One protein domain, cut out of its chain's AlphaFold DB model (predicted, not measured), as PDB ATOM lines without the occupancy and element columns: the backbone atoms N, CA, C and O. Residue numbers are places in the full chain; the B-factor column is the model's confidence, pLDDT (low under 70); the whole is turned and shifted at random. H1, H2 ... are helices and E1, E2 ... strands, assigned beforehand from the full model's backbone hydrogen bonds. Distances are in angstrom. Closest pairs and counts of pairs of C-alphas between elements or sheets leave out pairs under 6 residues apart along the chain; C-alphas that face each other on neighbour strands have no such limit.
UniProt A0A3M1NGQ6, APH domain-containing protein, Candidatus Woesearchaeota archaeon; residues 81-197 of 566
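AT A GLANCE: This is residues 81 to 197 of the 566 residues of the protein "APH domain-containing protein" of Candidatus Woesearchaeota archaeon (UniProt A0A3M1NGQ6). A strongly twisted sheet of four strands, E1 to E4, has its longest helix, H2, packed slantwise over one face, with the short H1 on the same face near the edge strand E1. H3 only grazes the sheet, near its other edge, E4, and from H3 a long link without named elements folds back, its residues 174 to 175 pairing with E4 before it swings out and returns as E4 itself. The printed part has 117 residues, with named elements in the order H1 H2 E1 E2 E3 H3 E4; the sheet's order is E1 - E2 - E3 - E4, all antiparallel, and the class is mixed, helices and strands. The whole is compact and rounded, with a radius of gyration of the C-alphas of 13.9 A and spans of 38 by 34 by 33 A.

IN THESE COORDINATES: Start with the sheet: find C-alpha 128 at (228.688, 210.886, 121.776), where E2, residues 128 to 136, begins a run of 25.6 A. E3, residues 141 to 148, covers 22.3 A; E1, residues 109 to 115, 16.4 A; and E4, residues 191 to 195, ends at C-alpha 195, (222.994, 200.918, 110.988), after 13.5 A. H2, residues 89 to 103, runs 21.0 A from C-alpha 89 at (242.185, 202.886, 111.000). H1 is residues 82 to 86, 6.3 A, and H3 is residues 156 to 165, 14.0 A.

HOW THE PARTS SIT: Look first at E1, E2 and E3, a meander, each strand the antiparallel neighbour of the one before; E1 and E2 form a hairpin, as do E2 and E3. N 110 and O 135 are 2.9 A apart, N 132 and O 144 2.8 A. Across E3 and E4, also antiparallel, N 145 and O 194 are 2.8 A apart. H2 makes two layers with the sheet, a helix on one face of it, at a height over the sheet of 7.9 A; it lies over E3, slantwise to the strands at 49 degrees on the local plane, and the closest C-alphas of the two are those of Val 99 and Ala 142, 7.4 A. H1, on the same face at a height over the sheet of 7.5 A, is over none of the strands; it is close to H2 but not clearly touching, with the C-alphas of Ala 84 and Leu 92 closest at 7.4 A. H3 only grazes the sheet with residues 156 to 160, and is apart from H1 and H2. Every O i to N i+4 pair is within hydrogen-bond range in H1 and H2, and 4 of 6 in H3.

THE WHOLE: The C-alphas farthest apart are those of Arg 125 and Asp 138, 38.6 A. The printed part has no cut. The long links are E1 to E2, with 12 residues, and H3 to E4, with 25. Mean pLDDT of the printed part is 73.8; look for values under 70 at residues 81 to 89, 111 to 129, 149 to 153 and 177 to 190.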
ATOM      1  N   SER A  81     240.578 211.396 107.950       51.88
ATOM      2  CA  SER A  81     239.281 211.920 108.385       51.88
ATOM      3  C   SER A  81     239.236 212.064 109.914       51.88
ATOM      4  O   SER A  81     239.886 211.310 110.639       51.88
ATOM      5  N   GLU A  82     238.437 213.000 110.441       54.28
ATOM      6  CA  GLU A  82     238.218 213.147 111.898       54.28
ATOM      7  C   GLU A  82     237.776 211.833 112.571       54.28
ATOM      8  O   GLU A  82     238.006 211.623 113.761       54.28
ATOM      9  N   ILE A  83     237.205 210.919 111.785       52.19
ATOM     10  CA  ILE A  83     236.767 209.590 112.200       52.19
ATOM     11  C   ILE A  83     237.957 208.649 112.380       52.19
ATOM     12  O   ILE A  83     237.999 207.965 113.389       52.19
ATOM     13  N   ALA A  84     238.958 208.658 111.494       53.94
ATOM     14  CA  ALA A  84     240.201 207.898 111.686       53.94
ATOM     15  C   ALA A  84     241.062 208.449 112.846       53.94
ATOM     16  O   ALA A  84     241.855 207.730 113.448       53.94
ATOM     17  N   LYS A  85     240.861 209.719 113.228       56.38
ATOM     18  CA  LYS A  85     241.434 210.287 114.465       56.38
ATOM     19  C   LYS A  85     240.685 209.840 115.728       56.38
ATOM     20  O   LYS A  85     241.253 209.864 116.818       56.38
ATOM     21  N   ALA A  86     239.409 209.478 115.595       54.75
ATOM     22  CA  ALA A  86     238.536 209.050 116.688       54.75
ATOM     23  C   ALA A  86     238.317 207.527 116.742       54.75
ATOM     24  O   ALA A  86     237.763 207.034 117.714       54.75
ATOM     25  N   VAL A  87     238.728 206.778 115.725       63.38
ATOM     26  CA  VAL A  87     238.573 205.329 115.596       63.38
ATOM     27  C   VAL A  87     239.814 204.827 114.881       63.38
ATOM     28  O   VAL A  87     240.164 205.350 113.830       63.38
ATOM     29  N   ASP A  88     240.472 203.810 115.430       67.00
ATOM     30  CA  ASP A  88     241.655 203.235 114.797       67.00
ATOM     31  C   ASP A  88     241.381 202.806 113.341       67.00
ATOM     32  O   ASP A  88     240.349 202.201 113.034       67.00
ATOM     33  N   THR A  89     242.315 203.119 112.442       69.25
ATOM     34  CA  THR A  89     242.185 202.886 111.000       69.25
ATOM     35  C   THR A  89     241.953 201.414 110.648       69.25
ATOM     36  O   THR A  89     241.180 201.127 109.732       69.25
ATOM     37  N   ASP A  90     242.571 200.464 111.351       70.62
ATOM     38  CA  ASP A  90     242.377 199.034 111.089       70.62
ATOM     39  C   ASP A  90     241.046 198.530 111.652       70.62
ATOM     40  O   ASP A  90     240.366 197.727 111.006       70.62
ATOM     41  N   TYR A  91     240.608 199.082 112.786       74.81
ATOM     42  CA  TYR A  91     239.261 198.846 113.305       74.81
ATOM     43  C   TYR A  91     238.195 199.330 112.312       74.81
ATOM     44  O   TYR A  91     237.280 198.582 111.962       74.81
ATOM     45  N   LEU A  92     238.335 200.558 111.802       78.62
ATOM     46  CA  LEU A  92     237.410 201.134 110.826       78.62
ATOM     47  C   LEU A  92     237.403 200.343 109.509       78.62
ATOM     48  O   LEU A  92     236.332 200.108 108.957       78.62
ATOM     49  N   LYS A  93     238.561 199.867 109.027       82.00
ATOM     50  CA  LYS A  93     238.620 198.947 107.876       82.00
ATOM     51  C   LYS A  93     237.843 197.660 108.136       82.00
ATOM     52  O   LYS A  93     237.135 197.198 107.245       82.00
ATOM     53  N   GLY A  94     237.960 197.086 109.335       84.06
ATOM     54  CA  GLY A  94     237.191 195.909 109.735       84.06
ATOM     55  C   GLY A  94     235.682 196.157 109.670       84.06
ATOM     56  O   GLY A  94     234.958 195.340 109.107       84.06
ATOM     57  N   ILE A  95     235.223 197.316 110.152       86.94
ATOM     58  CA  ILE A  95     233.819 197.739 110.039       86.94
ATOM     59  C   ILE A  95     233.400 197.918 108.574       86.94
ATOM     60  O   ILE A  95     232.371 197.385 108.175       86.94
ATOM     61  N   ILE A  96     234.192 198.620 107.756       88.50
ATOM     62  CA  ILE A  96     233.906 198.815 106.322       88.50
ATOM     63  C   ILE A  96     233.783 197.466 105.605       88.50
ATOM     64  O   ILE A  96     232.875 197.284 104.799       88.50
ATOM     65  N   ASN A  97     234.666 196.510 105.911       88.38
ATOM     66  CA  ASN A  97     234.601 195.165 105.344       88.38
ATOM     67  C   ASN A  97     233.325 194.429 105.773       88.38
ATOM     68  O   ASN A  97     232.677 193.837 104.916       88.38
ATOM     69  N   ALA A  98     232.943 194.507 107.053       88.81
ATOM     70  CA  ALA A  98     231.719 193.885 107.561       88.81
ATOM     71  C   ALA A  98     230.452 194.488 106.929       88.81
ATOM     72  O   ALA A  98     229.531 193.761 106.575       88.81
ATOM     73  N   VAL A  99     230.416 195.813 106.747       90.94
ATOM     74  CA  VAL A  99     229.339 196.508 106.022       90.94
ATOM     75  C   VAL A  99     229.271 196.037 104.577       90.94
ATOM     76  O   VAL A  99     228.199 195.691 104.090       90.94
ATOM     77  N   ARG A 100     230.421 196.007 103.901       91.56
ATOM     78  CA  ARG A 100     230.517 195.590 102.504       91.56
ATOM     79  C   ARG A 100     230.014 194.160 102.308       91.56
ATOM     80  O   ARG A 100     229.238 193.920 101.397       91.56
ATOM     81  N   GLU A 101     230.444 193.237 103.165       91.31
ATOM     82  CA  GLU A 101     230.010 191.837 103.142       91.31
ATOM     83  C   GLU A 101     228.505 191.710 103.402       91.31
ATOM     84  O   GLU A 101     227.817 191.018 102.661       91.31
ATOM     85  N   TYR A 102     227.985 192.424 104.405       91.25
ATOM     86  CA  TYR A 102     226.571 192.360 104.772       91.25
ATOM     87  C   TYR A 102     225.635 192.847 103.659       91.25
ATOM     88  O   TYR A 102     224.627 192.200 103.394       91.25
ATOM     89  N   TYR A 103     225.961 193.968 103.009       92.75
ATOM     90  CA  TYR A 103     225.128 194.534 101.942       92.75
ATOM     91  C   TYR A 103     225.493 194.039 100.534       92.75
ATOM     92  O   TYR A 103     224.849 194.433  99.565       92.75
ATOM     93  N   GLY A 104     226.527 193.203 100.389       94.12
ATOM     94  CA  GLY A 104     227.005 192.749  99.080       94.12
ATOM     95  C   GLY A 104     227.599 193.868  98.216       94.12
ATOM     96  O   GLY A 104     227.582 193.773  96.992       94.12
ATOM     97  N   TYR A 105     228.109 194.936  98.835       94.12
ATOM     98  CA  TYR A 105     228.730 196.048  98.115       94.12
ATOM     99  C   TYR A 105     230.105 195.649  97.560       94.12
ATOM    100  O   TYR A 105     230.771 194.734  98.047       94.12
ATOM    101  N   SER A 106     230.571 196.367  96.547       90.00
ATOM    102  CA  SER A 106     231.834 196.116  95.858       90.00
ATOM    103  C   SER A 106     232.704 197.376  95.785       90.00
ATOM    104  O   SER A 106     232.279 198.490  96.078       90.00
ATOM    105  N   GLY A 107     233.983 197.191  95.459       85.44
ATOM    106  CA  GLY A 107     234.941 198.292  95.373       85.44
ATOM    107  C   GLY A 107     235.430 198.831  96.723       85.44
ATOM    108  O   GLY A 107     235.187 198.274  97.804       85.44
ATOM    109  N   LYS A 108     236.231 199.894  96.652       85.62
ATOM    110  CA  LYS A 108     236.832 200.557  97.814       85.62
ATOM    111  C   LYS A 108     235.868 201.583  98.415       85.62
ATOM    112  O   LYS A 108     235.179 202.298  97.698       85.62
ATOM    113  N   CYS A 109     235.866 201.711  99.741       83.69
ATOM    114  CA  CYS A 109     235.211 202.839 100.406       83.69
ATOM    115  C   CYS A 109     236.055 204.110 100.193       83.69
ATOM    116  O   CYS A 109     237.238 204.139 100.550       83.69
ATOM    117  N   THR A 110     235.476 205.124  99.553       70.62
ATOM    118  CA  THR A 110     236.182 206.329  99.077       70.62
ATOM    119  C   THR A 110     235.966 207.540  99.969       70.62
ATOM    120  O   THR A 110     236.859 208.384 100.064       70.62
ATOM    121  N   LEU A 111     234.823 207.623 100.653       64.56
ATOM    122  CA  LEU A 111     234.487 208.772 101.478       64.56
ATOM    123  C   LEU A 111     233.748 208.352 102.744       64.56
ATOM    124  O   LEU A 111     232.740 207.651 102.679       64.56
ATOM    125  N   THR A 112     234.268 208.840 103.870       63.44
ATOM    126  CA  THR A 112     233.659 208.747 105.194       63.44
ATOM    127  C   THR A 112     233.271 210.154 105.638       63.44
ATOM    128  O   THR A 112     234.113 210.892 106.153       63.44
ATOM    129  N   GLU A 113     232.028 210.567 105.403       62.19
ATOM    130  CA  GLU A 113     231.544 211.871 105.876       62.19
ATOM    131  C   GLU A 113     231.049 211.767 107.321       62.19
ATOM    132  O   GLU A 113     230.302 210.848 107.670       62.19
ATOM    133  N   LEU A 114     231.477 212.726 108.146       59.44
ATOM    134  CA  LEU A 114     230.917 212.981 109.466       59.44
ATOM    135  C   LEU A 114     229.663 213.833 109.263       59.44
ATOM    136  O   LEU A 114     229.773 215.043 109.064       59.44
ATOM    137  N   LEU A 115     228.485 213.217 109.289       54.69
ATOM    138  CA  LEU A 115     227.255 214.003 109.355       54.69
ATOM    139  C   LEU A 115     227.118 214.492 110.809       54.69
ATOM    140  O   LEU A 115     227.447 213.754 111.739       54.69
ATOM    141  N   GLU A 116     226.739 215.759 110.986       53.50
ATOM    142  CA  GLU A 116     226.755 216.507 112.256       53.50
ATOM    143  C   GLU A 116     226.133 215.781 113.472       53.50
ATOM    144  O   GLU A 116     225.428 214.778 113.332       53.50
ATOM    145  N   ASP A 117     226.368 216.339 114.675       50.84
ATOM    146  CA  ASP A 117     225.722 215.961 115.945       50.84
ATOM    147  C   ASP A 117     224.243 215.614 115.702       50.84
ATOM    148  O   ASP A 117     223.447 216.488 115.347       50.84
ATOM    149  N   GLN A 118     223.850 214.357 115.927       43.94
ATOM    150  CA  GLN A 118     222.435 214.004 115.906       43.94
ATOM    151  C   GLN A 118     221.739 214.807 117.019       43.94
ATOM    152  O   GLN A 118     221.890 214.545 118.216       43.94
ATOM    153  N   GLY A 119     221.019 215.860 116.630       41.91
ATOM    154  CA  GLY A 119     220.158 216.604 117.533       41.91
ATOM    155  C   GLY A 119     219.044 215.683 118.017       41.91
ATOM    156  O   GLY A 119     218.302 215.145 117.202       41.91
ATOM    157  N   GLY A 120     218.935 215.494 119.330       40.31
ATOM    158  CA  GLY A 120     217.848 214.725 119.941       40.31
ATOM    159  C   GLY A 120     218.312 213.813 121.067       40.31
ATOM    160  O   GLY A 120     217.737 213.835 122.142       40.31
ATOM    161  N   THR A 121     219.424 213.096 120.932       44.78
ATOM    162  CA  THR A 121     219.727 212.029 121.896       44.78
ATOM    163  C   THR A 121     220.539 212.526 123.093       44.78
ATOM    164  O   THR A 121     221.679 212.119 123.330       44.78
ATOM    165  N   ALA A 122     219.941 213.367 123.938       43.00
ATOM    166  CA  ALA A 122     220.460 213.583 125.293       43.00
ATOM    167  C   ALA A 122     220.300 212.329 126.198       43.00
ATOM    168  O   ALA A 122     220.654 212.364 127.382       43.00
ATOM    169  N   VAL A 123     219.824 211.235 125.593       42.59
ATOM    170  CA  VAL A 123     219.666 209.852 126.049       42.59
ATOM    171  C   VAL A 123     220.924 209.282 126.726       42.59
ATOM    172  O   VAL A 123     220.813 208.564 127.717       42.59
ATOM    173  N   PHE A 124     222.144 209.677 126.337       49.94
ATOM    174  CA  PHE A 124     223.344 208.967 126.806       49.94
ATOM    175  C   PHE A 124     224.189 209.706 127.841       49.94
ATOM    176  O   PHE A 124     224.682 210.817 127.636       49.94
ATOM    177  N   ARG A 125     224.425 209.021 128.970       46.91
ATOM    178  CA  ARG A 125     225.198 209.457 130.148       46.91
ATOM    179  C   ARG A 125     226.709 209.601 129.864       46.91
ATOM    180  O   ARG A 125     227.529 208.936 130.491       46.91
ATOM    181  N   GLY A 126     227.097 210.503 128.960       45.28
ATOM    182  CA  GLY A 126     228.498 210.872 128.701       45.28
ATOM    183  C   GLY A 126     229.166 210.187 127.502       45.28
ATOM    184  O   GLY A 126     230.397 210.168 127.447       45.28
ATOM    185  N   GLY A 127     228.376 209.648 126.570       55.62
ATOM    186  CA  GLY A 127     228.817 209.229 125.234       55.62
ATOM    187  C   GLY A 127     228.739 210.358 124.199       55.62
ATOM    188  O   GLY A 127     228.442 211.501 124.553       55.62
ATOM    189  N   TYR A 128     229.011 210.043 122.934       59.94
ATOM    190  CA  TYR A 128     228.688 210.886 121.776       59.94
ATOM    191  C   TYR A 128     228.330 209.995 120.577       59.94
ATOM    192  O   TYR A 128     228.736 208.829 120.545       59.94
ATOM    193  N   PHE A 129     227.569 210.550 119.632       67.25
ATOM    194  CA  PHE A 129     227.221 209.898 118.373       67.25
ATOM    195  C   PHE A 129     227.960 210.553 117.229       67.25
ATOM    196  O   PHE A 129     228.159 211.766 117.223       67.25
ATOM    197  N   ILE A 130     228.343 209.734 116.266       71.38
ATOM    198  CA  ILE A 130     228.840 210.197 114.986       71.38
ATOM    199  C   ILE A 130     228.040 209.483 113.910       71.38
ATOM    200  O   ILE A 130     228.042 208.256 113.861       71.38
ATOM    201  N   ASN A 131     227.401 210.246 113.032       77.06
ATOM    202  CA  ASN A 131     226.840 209.692 111.815       77.06
ATOM    203  C   ASN A 131     227.959 209.530 110.786       77.06
ATOM    204  O   ASN A 131     228.761 210.439 110.566       77.06
ATOM    205  N   LEU A 132     228.005 208.360 110.171       81.25
ATOM    206  CA  LEU A 132     229.013 207.960 109.206       81.25
ATOM    207  C   LEU A 132     228.315 207.617 107.902       81.25
ATOM    208  O   LEU A 132     227.399 206.802 107.896       81.25
ATOM    209  N   SER A 133     228.776 208.192 106.800       86.50
ATOM    210  CA  SER A 133     228.401 207.756 105.455       86.50
ATOM    211  C   SER A 133     229.598 207.071 104.815       86.50
ATOM    212  O   SER A 133     230.603 207.737 104.593       86.50
ATOM    213  N   PHE A 134     229.496 205.782 104.501       88.38
ATOM    214  CA  PHE A 134     230.475 205.033 103.715       88.38
ATOM    215  C   PHE A 134     230.018 204.975 102.258       88.38
ATOM    216  O   PHE A 134     229.021 204.321 101.956       88.38
ATOM    217  N   LYS A 135     230.748 205.649 101.365       88.00
ATOM    218  CA  LYS A 135     230.492 205.625  99.916       88.00
ATOM    219  C   LYS A 135     231.430 204.635  99.228       88.00
ATOM    220  O   LYS A 135     232.648 204.719  99.416       88.00
ATOM    221  N   PHE A 136     230.876 203.718  98.447       90.06
ATOM    222  CA  PHE A 136     231.602 202.662  97.741       90.06
ATOM    223  C   PHE A 136     231.765 203.009  96.252       90.06
ATOM    224  O   PHE A 136     230.995 203.790  95.694       90.06
ATOM    225  N   GLU A 137     232.816 202.490  95.608       89.56
ATOM    226  CA  GLU A 137     233.135 202.774  94.191       89.56
ATOM    227  C   GLU A 137     232.058 202.297  93.208       89.56
ATOM    228  O   GLU A 137     231.980 202.810  92.096       89.56
ATOM    229  N   ASP A 138     231.219 201.349  93.616       89.75
ATOM    230  CA  ASP A 138     230.074 200.869  92.842       89.75
ATOM    231  C   ASP A 138     228.839 201.784  92.926       89.75
ATOM    232  O   ASP A 138     227.797 201.470  92.357       89.75
ATOM    233  N   GLY A 139     228.956 202.927  93.610       91.62
ATOM    234  CA  GLY A 139     227.886 203.906  93.782       91.62
ATOM    235  C   GLY A 139     226.996 203.654  94.998       91.62
ATOM    236  O   GLY A 139     226.149 204.497  95.296       91.62
ATOM    237  N   ASN A 140     227.196 202.552  95.729       93.81
ATOM    238  CA  ASN A 140     226.419 202.255  96.927       93.81
ATOM    239  C   ASN A 140     226.848 203.118  98.124       93.81
ATOM    240  O   ASN A 140     228.011 203.510  98.274       93.81
ATOM    241  N   GLU A 141     225.900 203.378  99.024       92.44
ATOM    242  CA  GLU A 141     226.121 204.118 100.266       92.44
ATOM    243  C   GLU A 141     225.609 203.298 101.457       92.44
ATOM    244  O   GLU A 141     224.487 202.793 101.451       92.44
ATOM    245  N   ALA A 142     226.423 203.173 102.506       91.19
ATOM    246  CA  ALA A 142     225.975 202.698 103.813       91.19
ATOM    247  C   ALA A 142     226.050 203.834 104.825       91.19
ATOM    248  O   ALA A 142     227.091 204.476 104.970       91.19
ATOM    249  N   ARG A 143     224.971 204.037 105.582       90.25
ATOM    250  CA  ARG A 143     224.944 205.003 106.679       90.25
ATOM    251  C   ARG A 143     224.931 204.285 108.012       90.25
ATOM    252  O   ARG A 143     224.087 203.424 108.242       90.25
ATOM    253  N   LEU A 144     225.847 204.658 108.893       87.88
ATOM    254  CA  LEU A 144     225.958 204.118 110.241       87.88
ATOM    255  C   LEU A 144     225.869 205.232 111.281       87.88
ATOM    256  O   LEU A 144     226.213 206.380 111.004       87.88
ATOM    257  N   PHE A 145     225.501 204.875 112.506       82.81
ATOM    258  CA  PHE A 145     225.810 205.666 113.686       82.81
ATOM    259  C   PHE A 145     226.866 204.956 114.535       82.81
ATOM    260  O   PHE A 145     226.785 203.761 114.826       82.81
ATOM    261  N   PHE A 146     227.881 205.707 114.943       81.00
ATOM    262  CA  PHE A 146     228.885 205.282 115.902       81.00
ATOM    263  C   PHE A 146     228.528 205.825 117.276       81.00
ATOM    264  O   PHE A 146     228.485 207.038 117.478       81.00
ATOM    265  N   LYS A 147     228.304 204.926 118.228       79.12
ATOM    266  CA  LYS A 147     228.006 205.241 119.620       79.12
ATOM    267  C   LYS A 147     229.245 205.034 120.475       79.12
ATOM    268  O   LYS A 147     229.673 203.902 120.695       79.12
ATOM    269  N   TYR A 148     229.794 206.117 121.015       73.25
ATOM    270  CA  TYR A 148     230.888 206.046 121.978       73.25
ATOM    271  C   TYR A 148     230.365 205.849 123.408       73.25
ATOM    272  O   TYR A 148     229.548 206.637 123.886       73.25
ATOM    273  N   SER A 149     230.899 204.859 124.129       66.75
ATOM    274  CA  SER A 149     230.578 204.587 125.535       66.75
ATOM    275  C   SER A 149     231.856 204.551 126.373       66.75
ATOM    276  O   SER A 149     232.843 203.910 126.020       66.75
ATOM    277  N   ARG A 150     231.859 205.232 127.528       57.09
ATOM    278  CA  ARG A 150     233.001 205.186 128.462       57.09
ATOM    279  C   ARG A 150     233.128 203.843 129.190       57.09
ATOM    280  O   ARG A 150     234.196 203.567 129.729       57.09
ATOM    281  N   SER A 151     232.063 203.042 129.256       59.31
ATOM    282  CA  SER A 151     232.052 201.754 129.952       59.31
ATOM    283  C   SER A 151     231.443 200.673 129.065       59.31
ATOM    284  O   SER A 151     230.235 200.662 128.850       59.31
ATOM    285  N   ASN A 152     232.265 199.721 128.627       57.25
ATOM    286  CA  ASN A 152     231.867 198.624 127.728       57.25
ATOM    287  C   ASN A 152     231.168 197.469 128.457       57.25
ATOM    288  O   ASN A 152     231.241 196.322 128.029       57.25
ATOM    289  N   LYS A 153     230.539 197.755 129.598       67.50
ATOM    290  CA  LYS A 153     229.754 196.775 130.354       67.50
ATOM    291  C   LYS A 153     228.280 196.914 129.987       67.50
ATOM    292  O   LYS A 153     227.455 197.131 130.867       67.50
ATOM    293  N   SER A 154     227.988 196.895 128.694       74.06
ATOM    294  CA  SER A 154     226.624 196.840 128.189       74.06
ATOM    295  C   SER A 154     226.429 195.544 127.417       74.06
ATOM    296  O   SER A 154     227.363 195.039 126.792       74.06
ATOM    297  N   ILE A 155     225.220 195.003 127.507       82.00
ATOM    298  CA  ILE A 155     224.832 193.754 126.846       82.00
ATOM    299  C   ILE A 155     224.482 193.978 125.365       82.00
ATOM    300  O   ILE A 155     224.657 193.079 124.545       82.00
ATOM    301  N   GLY A 156     224.068 195.201 125.011       83.69
ATOM    302  CA  GLY A 156     223.621 195.602 123.674       83.69
ATOM    303  C   GLY A 156     224.481 195.096 122.511       83.69
ATOM    304  O   GLY A 156     223.911 194.552 121.565       83.69
ATOM    305  N   PRO A 157     225.827 195.180 122.559       81.12
ATOM    306  CA  PRO A 157     226.694 194.673 121.498       81.12
ATOM    307  C   PRO A 157     226.567 193.183 121.202       81.12
ATOM    308  O   PRO A 157     226.708 192.783 120.053       81.12
ATOM    309  N   GLU A 158     226.356 192.366 122.231       85.81
ATOM    310  CA  GLU A 158     226.244 190.913 122.085       85.81
ATOM    311  C   GLU A 158     224.795 190.513 121.793       85.81
ATOM    312  O   GLU A 158     224.563 189.611 120.996       85.81
ATOM    313  N   LEU A 159     223.829 191.245 122.352       88.62
ATOM    314  CA  LEU A 159     222.405 190.975 122.180       88.62
ATOM    315  C   LEU A 159     221.860 191.396 120.808       88.62
ATOM    316  O   LEU A 159     221.102 190.656 120.192       88.62
ATOM    317  N   THR A 160     222.262 192.561 120.298       90.94
ATOM    318  CA  THR A 160     221.739 193.108 119.033       90.94
ATOM    319  C   THR A 160     221.936 192.154 117.836       90.94
ATOM    320  O   THR A 160     220.981 191.937 117.088       90.94
ATOM    321  N   PRO A 161     223.117 191.523 117.634       90.25
ATOM    322  CA  PRO A 161     223.299 190.510 116.591       90.25
ATOM    323  C   PRO A 161     222.400 189.288 116.753       90.25
ATOM    324  O   PRO A 161     221.933 188.765 115.745       90.25
ATOM    325  N   ILE A 162     222.177 188.844 117.995       92.62
ATOM    326  CA  ILE A 162     221.342 187.682 118.311       92.62
ATOM    327  C   ILE A 162     219.904 187.990 117.912       92.62
ATOM    328  O   ILE A 162     219.355 187.281 117.073       92.62
ATOM    329  N   LEU A 163     219.356 189.113 118.389       94.25
ATOM    330  CA  LEU A 163     218.015 189.563 118.017       94.25
ATOM    331  C   LEU A 163     217.861 189.639 116.489       94.25
ATOM    332  O   LEU A 163     216.914 189.108 115.913       94.25
ATOM    333  N   ARG A 164     218.851 190.205 115.792       93.38
ATOM    334  CA  ARG A 164     218.809 190.276 114.327       93.38
ATOM    335  C   ARG A 164     218.888 188.928 113.627       93.38
ATOM    336  O   ARG A 164     218.246 188.759 112.597       93.38
ATOM    337  N   SER A 165     219.661 187.983 114.155       92.06
ATOM    338  CA  SER A 165     219.739 186.624 113.603       92.06
ATOM    339  C   SER A 165     218.435 185.839 113.767       92.06
ATOM    340  O   SER A 165     218.178 184.929 112.987       92.06
ATOM    341  N   MET A 166     217.600 186.236 114.730       93.88
ATOM    342  CA  MET A 166     216.288 185.646 114.998       93.88
ATOM    343  C   MET A 166     215.157 186.300 114.190       93.88
ATOM    344  O   MET A 166     214.009 185.894 114.308       93.88
ATOM    345  N   GLY A 167     215.470 187.290 113.347       94.56
ATOM    346  CA  GLY A 167     214.496 187.938 112.465       94.56
ATOM    347  C   GLY A 167     213.854 189.211 113.021       94.56
ATOM    348  O   GLY A 167     212.978 189.764 112.364       94.56
ATOM    349  N   TYR A 168     214.300 189.726 114.175       94.75
ATOM    350  CA  TYR A 168     213.805 190.996 114.725       94.75
ATOM    351  C   TYR A 168     214.378 192.195 113.948       94.75
ATOM    352  O   TYR A 168     215.378 192.809 114.330       94.75
ATOM    353  N   ASP A 169     213.757 192.515 112.814       92.88
ATOM    354  CA  ASP A 169     214.197 193.540 111.864       92.88
ATOM    355  C   ASP A 169     214.053 194.992 112.370       92.88
ATOM    356  O   ASP A 169     214.781 195.885 111.933       92.88
ATOM    357  N   PHE A 170     213.190 195.217 113.360       92.44
ATOM    358  CA  PHE A 170     213.045 196.498 114.056       92.44
ATOM    359  C   PHE A 170     214.229 196.824 114.982       92.44
ATOM    360  O   PHE A 170     214.343 197.943 115.478       92.44
ATOM    361  N   VAL A 171     215.139 195.879 115.214       93.44
ATOM    362  CA  VAL A 171     216.400 196.128 115.918       93.44
ATOM    363  C   VAL A 171     217.453 196.582 114.889       93.44
ATOM    364  O   VAL A 171     217.578 195.959 113.835       93.44
ATOM    365  N   PRO A 172     218.240 197.648 115.125       90.75
ATOM    366  CA  PRO A 172     219.251 198.084 114.159       90.75
ATOM    367  C   PRO A 172     220.366 197.042 114.020       90.75
ATOM    368  O   PRO A 172     220.815 196.463 115.013       90.75
ATOM    369  N   LYS A 173     220.889 196.831 112.806       91.25
ATOM    370  CA  LYS A 173     222.061 195.964 112.626       91.25
ATOM    371  C   LYS A 173     223.278 196.580 113.316       91.25
ATOM    372  O   LYS A 173     223.610 197.735 113.067       91.25
ATOM    373  N   SER A 174     223.979 195.810 114.145       90.00
ATOM    374  CA  SER A 174     225.287 196.198 114.678       90.00
ATOM    375  C   SER A 174     226.429 195.613 113.843       90.00
ATOM    376  O   SER A 174     226.355 194.486 113.344       90.00
ATOM    377  N   PHE A 175     227.496 196.395 113.691       87.62
ATOM    378  CA  PHE A 175     228.699 196.036 112.948       87.62
ATOM    379  C   PHE A 175     229.886 195.927 113.904       87.62
ATOM    380  O   PHE A 175     230.159 196.831 114.696       87.62
ATOM    381  N   PHE A 176     230.618 194.818 113.799       81.25
ATOM    382  CA  PHE A 176     231.837 194.560 114.562       81.25
ATOM    383  C   PHE A 176     232.977 194.196 113.612       81.25
ATOM    384  O   PHE A 176     232.729 193.526 112.608       81.25
ATOM    385  N   PRO A 177     234.228 194.581 113.919       68.69
ATOM    386  CA  PRO A 177     235.369 194.054 113.190       68.69
ATOM    387  C   PRO A 177     235.482 192.549 113.438       68.69
ATOM    388  O   PRO A 177     235.140 192.059 114.524       68.69
ATOM    389  N   SER A 178     236.022 191.821 112.461       63.88
ATOM    390  CA  SER A 178     236.368 190.408 112.625       63.88
ATOM    391  C   SER A 178     237.306 190.211 113.824       63.88
ATOM    392  O   SER A 178     238.084 191.102 114.180       63.88
ATOM    393  N   GLN A 179     237.272 189.033 114.459       59.44
ATOM    394  CA  GLN A 179     238.094 188.748 115.646       59.44
ATOM    395  C   GLN A 179     239.597 189.016 115.420       59.44
ATOM    396  O   GLN A 179     240.291 189.412 116.352       59.44
ATOM    397  N   HIS A 180     240.078 188.896 114.178       50.81
ATOM    398  CA  HIS A 180     241.467 189.156 113.780       50.81
ATOM    399  C   HIS A 180     241.859 190.642 113.713       50.81
ATOM    400  O   HIS A 180     243.045 190.952 113.699       50.81
ATOM    401  N   THR A 181     240.890 191.562 113.672       50.34
ATOM    402  CA  THR A 181     241.121 193.021 113.616       50.34
ATOM    403  C   THR A 181     240.806 193.729 114.937       50.34
ATOM    404  O   THR A 181     240.903 194.953 115.028       50.34
ATOM    405  N   ARG A 182     240.464 192.982 116.000       53.78
ATOM    406  CA  ARG A 182     240.317 193.547 117.348       53.78
ATOM    407  C   ARG A 182     241.691 193.954 117.886       53.78
ATOM    408  O   ARG A 182     242.448 193.115 118.365       53.78
ATOM    409  N   LEU A 183     241.994 195.249 117.817       45.44
ATOM    410  CA  LEU A 183     243.151 195.839 118.492       45.44
ATOM    411  C   LEU A 183     243.068 195.530 119.981       45.44
ATOM    412  O   LEU A 183     242.112 195.933 120.636       45.44
ATOM    413  N   ASP A 184     244.073 194.799 120.451       44.81
ATOM    414  CA  ASP A 184     244.378 194.459 121.838       44.81
ATOM    415  C   ASP A 184     243.160 194.065 122.701       44.81
ATOM    416  O   ASP A 184     242.344 194.886 123.132       44.81
ATOM    417  N   ALA A 185     243.094 192.782 123.070       47.75
ATOM    418  CA  ALA A 185     242.092 192.215 123.979       47.75
ATOM    419  C   ALA A 185     241.974 192.953 125.335       47.75
ATOM    420  O   ALA A 185     241.028 192.722 126.088       47.75
ATOM    421  N   ARG A 186     242.905 193.865 125.645       47.44
ATOM    422  CA  ARG A 186     242.901 194.722 126.835       47.44
ATOM    423  C   ARG A 186     241.938 195.911 126.757       47.44
ATOM    424  O   ARG A 186     241.492 196.375 127.808       47.44
ATOM    425  N   HIS A 187     241.596 196.411 125.564       51.03
ATOM    426  CA  HIS A 187     240.705 197.572 125.394       51.03
ATOM    427  C   HIS A 187     239.645 197.422 124.283       51.03
ATOM    428  O   HIS A 187     239.361 198.402 123.587       51.03
ATOM    429  N   PRO A 188     239.004 196.248 124.116       46.03
ATOM    430  CA  PRO A 188     238.037 196.065 123.051       46.03
ATOM    431  C   PRO A 188     236.825 196.967 123.314       46.03
ATOM    432  O   PRO A 188     236.261 196.961 124.409       46.03
ATOM    433  N   ASN A 189     236.401 197.706 122.287       55.31
ATOM    434  CA  ASN A 189     235.041 198.244 122.124       55.31
ATOM    435  C   ASN A 189     234.718 199.617 122.728       55.31
ATOM    436  O   ASN A 189     233.632 199.782 123.261       55.31
ATOM    437  N   ARG A 190     235.578 200.642 122.663       62.25
ATOM    438  CA  ARG A 190     235.156 201.970 123.175       62.25
ATOM    439  C   ARG A 190     234.030 202.650 122.370       62.25
ATOM    440  O   ARG A 190     233.528 203.688 122.787       62.25
ATOM    441  N   GLY A 191     233.582 202.055 121.273       71.25
ATOM    442  CA  GLY A 191     232.304 202.404 120.678       71.25
ATOM    443  C   GLY A 191     231.727 201.272 119.844       71.25
ATOM    444  O   GLY A 191     232.371 200.246 119.628       71.25
ATOM    445  N   GLN A 192     230.481 201.462 119.446       79.75
ATOM    446  CA  GLN A 192     229.643 200.484 118.774       79.75
ATOM    447  C   GLN A 192     229.157 201.102 117.465       79.75
ATOM    448  O   GLN A 192     228.793 202.278 117.444       79.75
ATOM    449  N   PHE A 193     229.164 200.328 116.388       85.44
ATOM    450  CA  PHE A 193     228.675 200.766 115.088       85.44
ATOM    451  C   PHE A 193     227.337 200.105 114.839       85.44
ATOM    452  O   PHE A 193     227.211 198.889 114.967       85.44
ATOM    453  N   TYR A 194     226.360 200.908 114.468       87.50
ATOM    454  CA  TYR A 194     225.026 200.448 114.150       87.50
ATOM    455  C   TYR A 194     224.587 201.060 112.833       87.50
ATOM    456  O   TYR A 194     225.040 202.136 112.457       87.50
ATOM    457  N   GLU A 195     223.695 200.380 112.140       90.31
ATOM    458  CA  GLU A 195     222.994 200.918 110.988       90.31
ATOM    459  C   GLU A 195     222.221 202.191 111.362       90.31
ATOM    460  O   GLU A 195     221.542 202.248 112.390       90.31
ATOM    461  N   LEU A 196     222.336 203.234 110.536       87.75
ATOM    462  CA  LEU A 196     221.584 204.466 110.727       87.75
ATOM    463  C   LEU A 196     220.144 204.273 110.254       87.75
ATOM    464  O   LEU A 196     219.879 204.226 109.055       87.75
ATOM    465  N   MET A 197     219.212 204.247 111.203       86.56
ATOM    466  CA  MET A 197     217.781 204.245 110.905       86.56
ATOM    467  C   MET A 197     217.375 205.627 110.380       86.56
ATOM    468  O   MET A 197     217.417 206.616 111.118       86.56
TER     469      MET A 197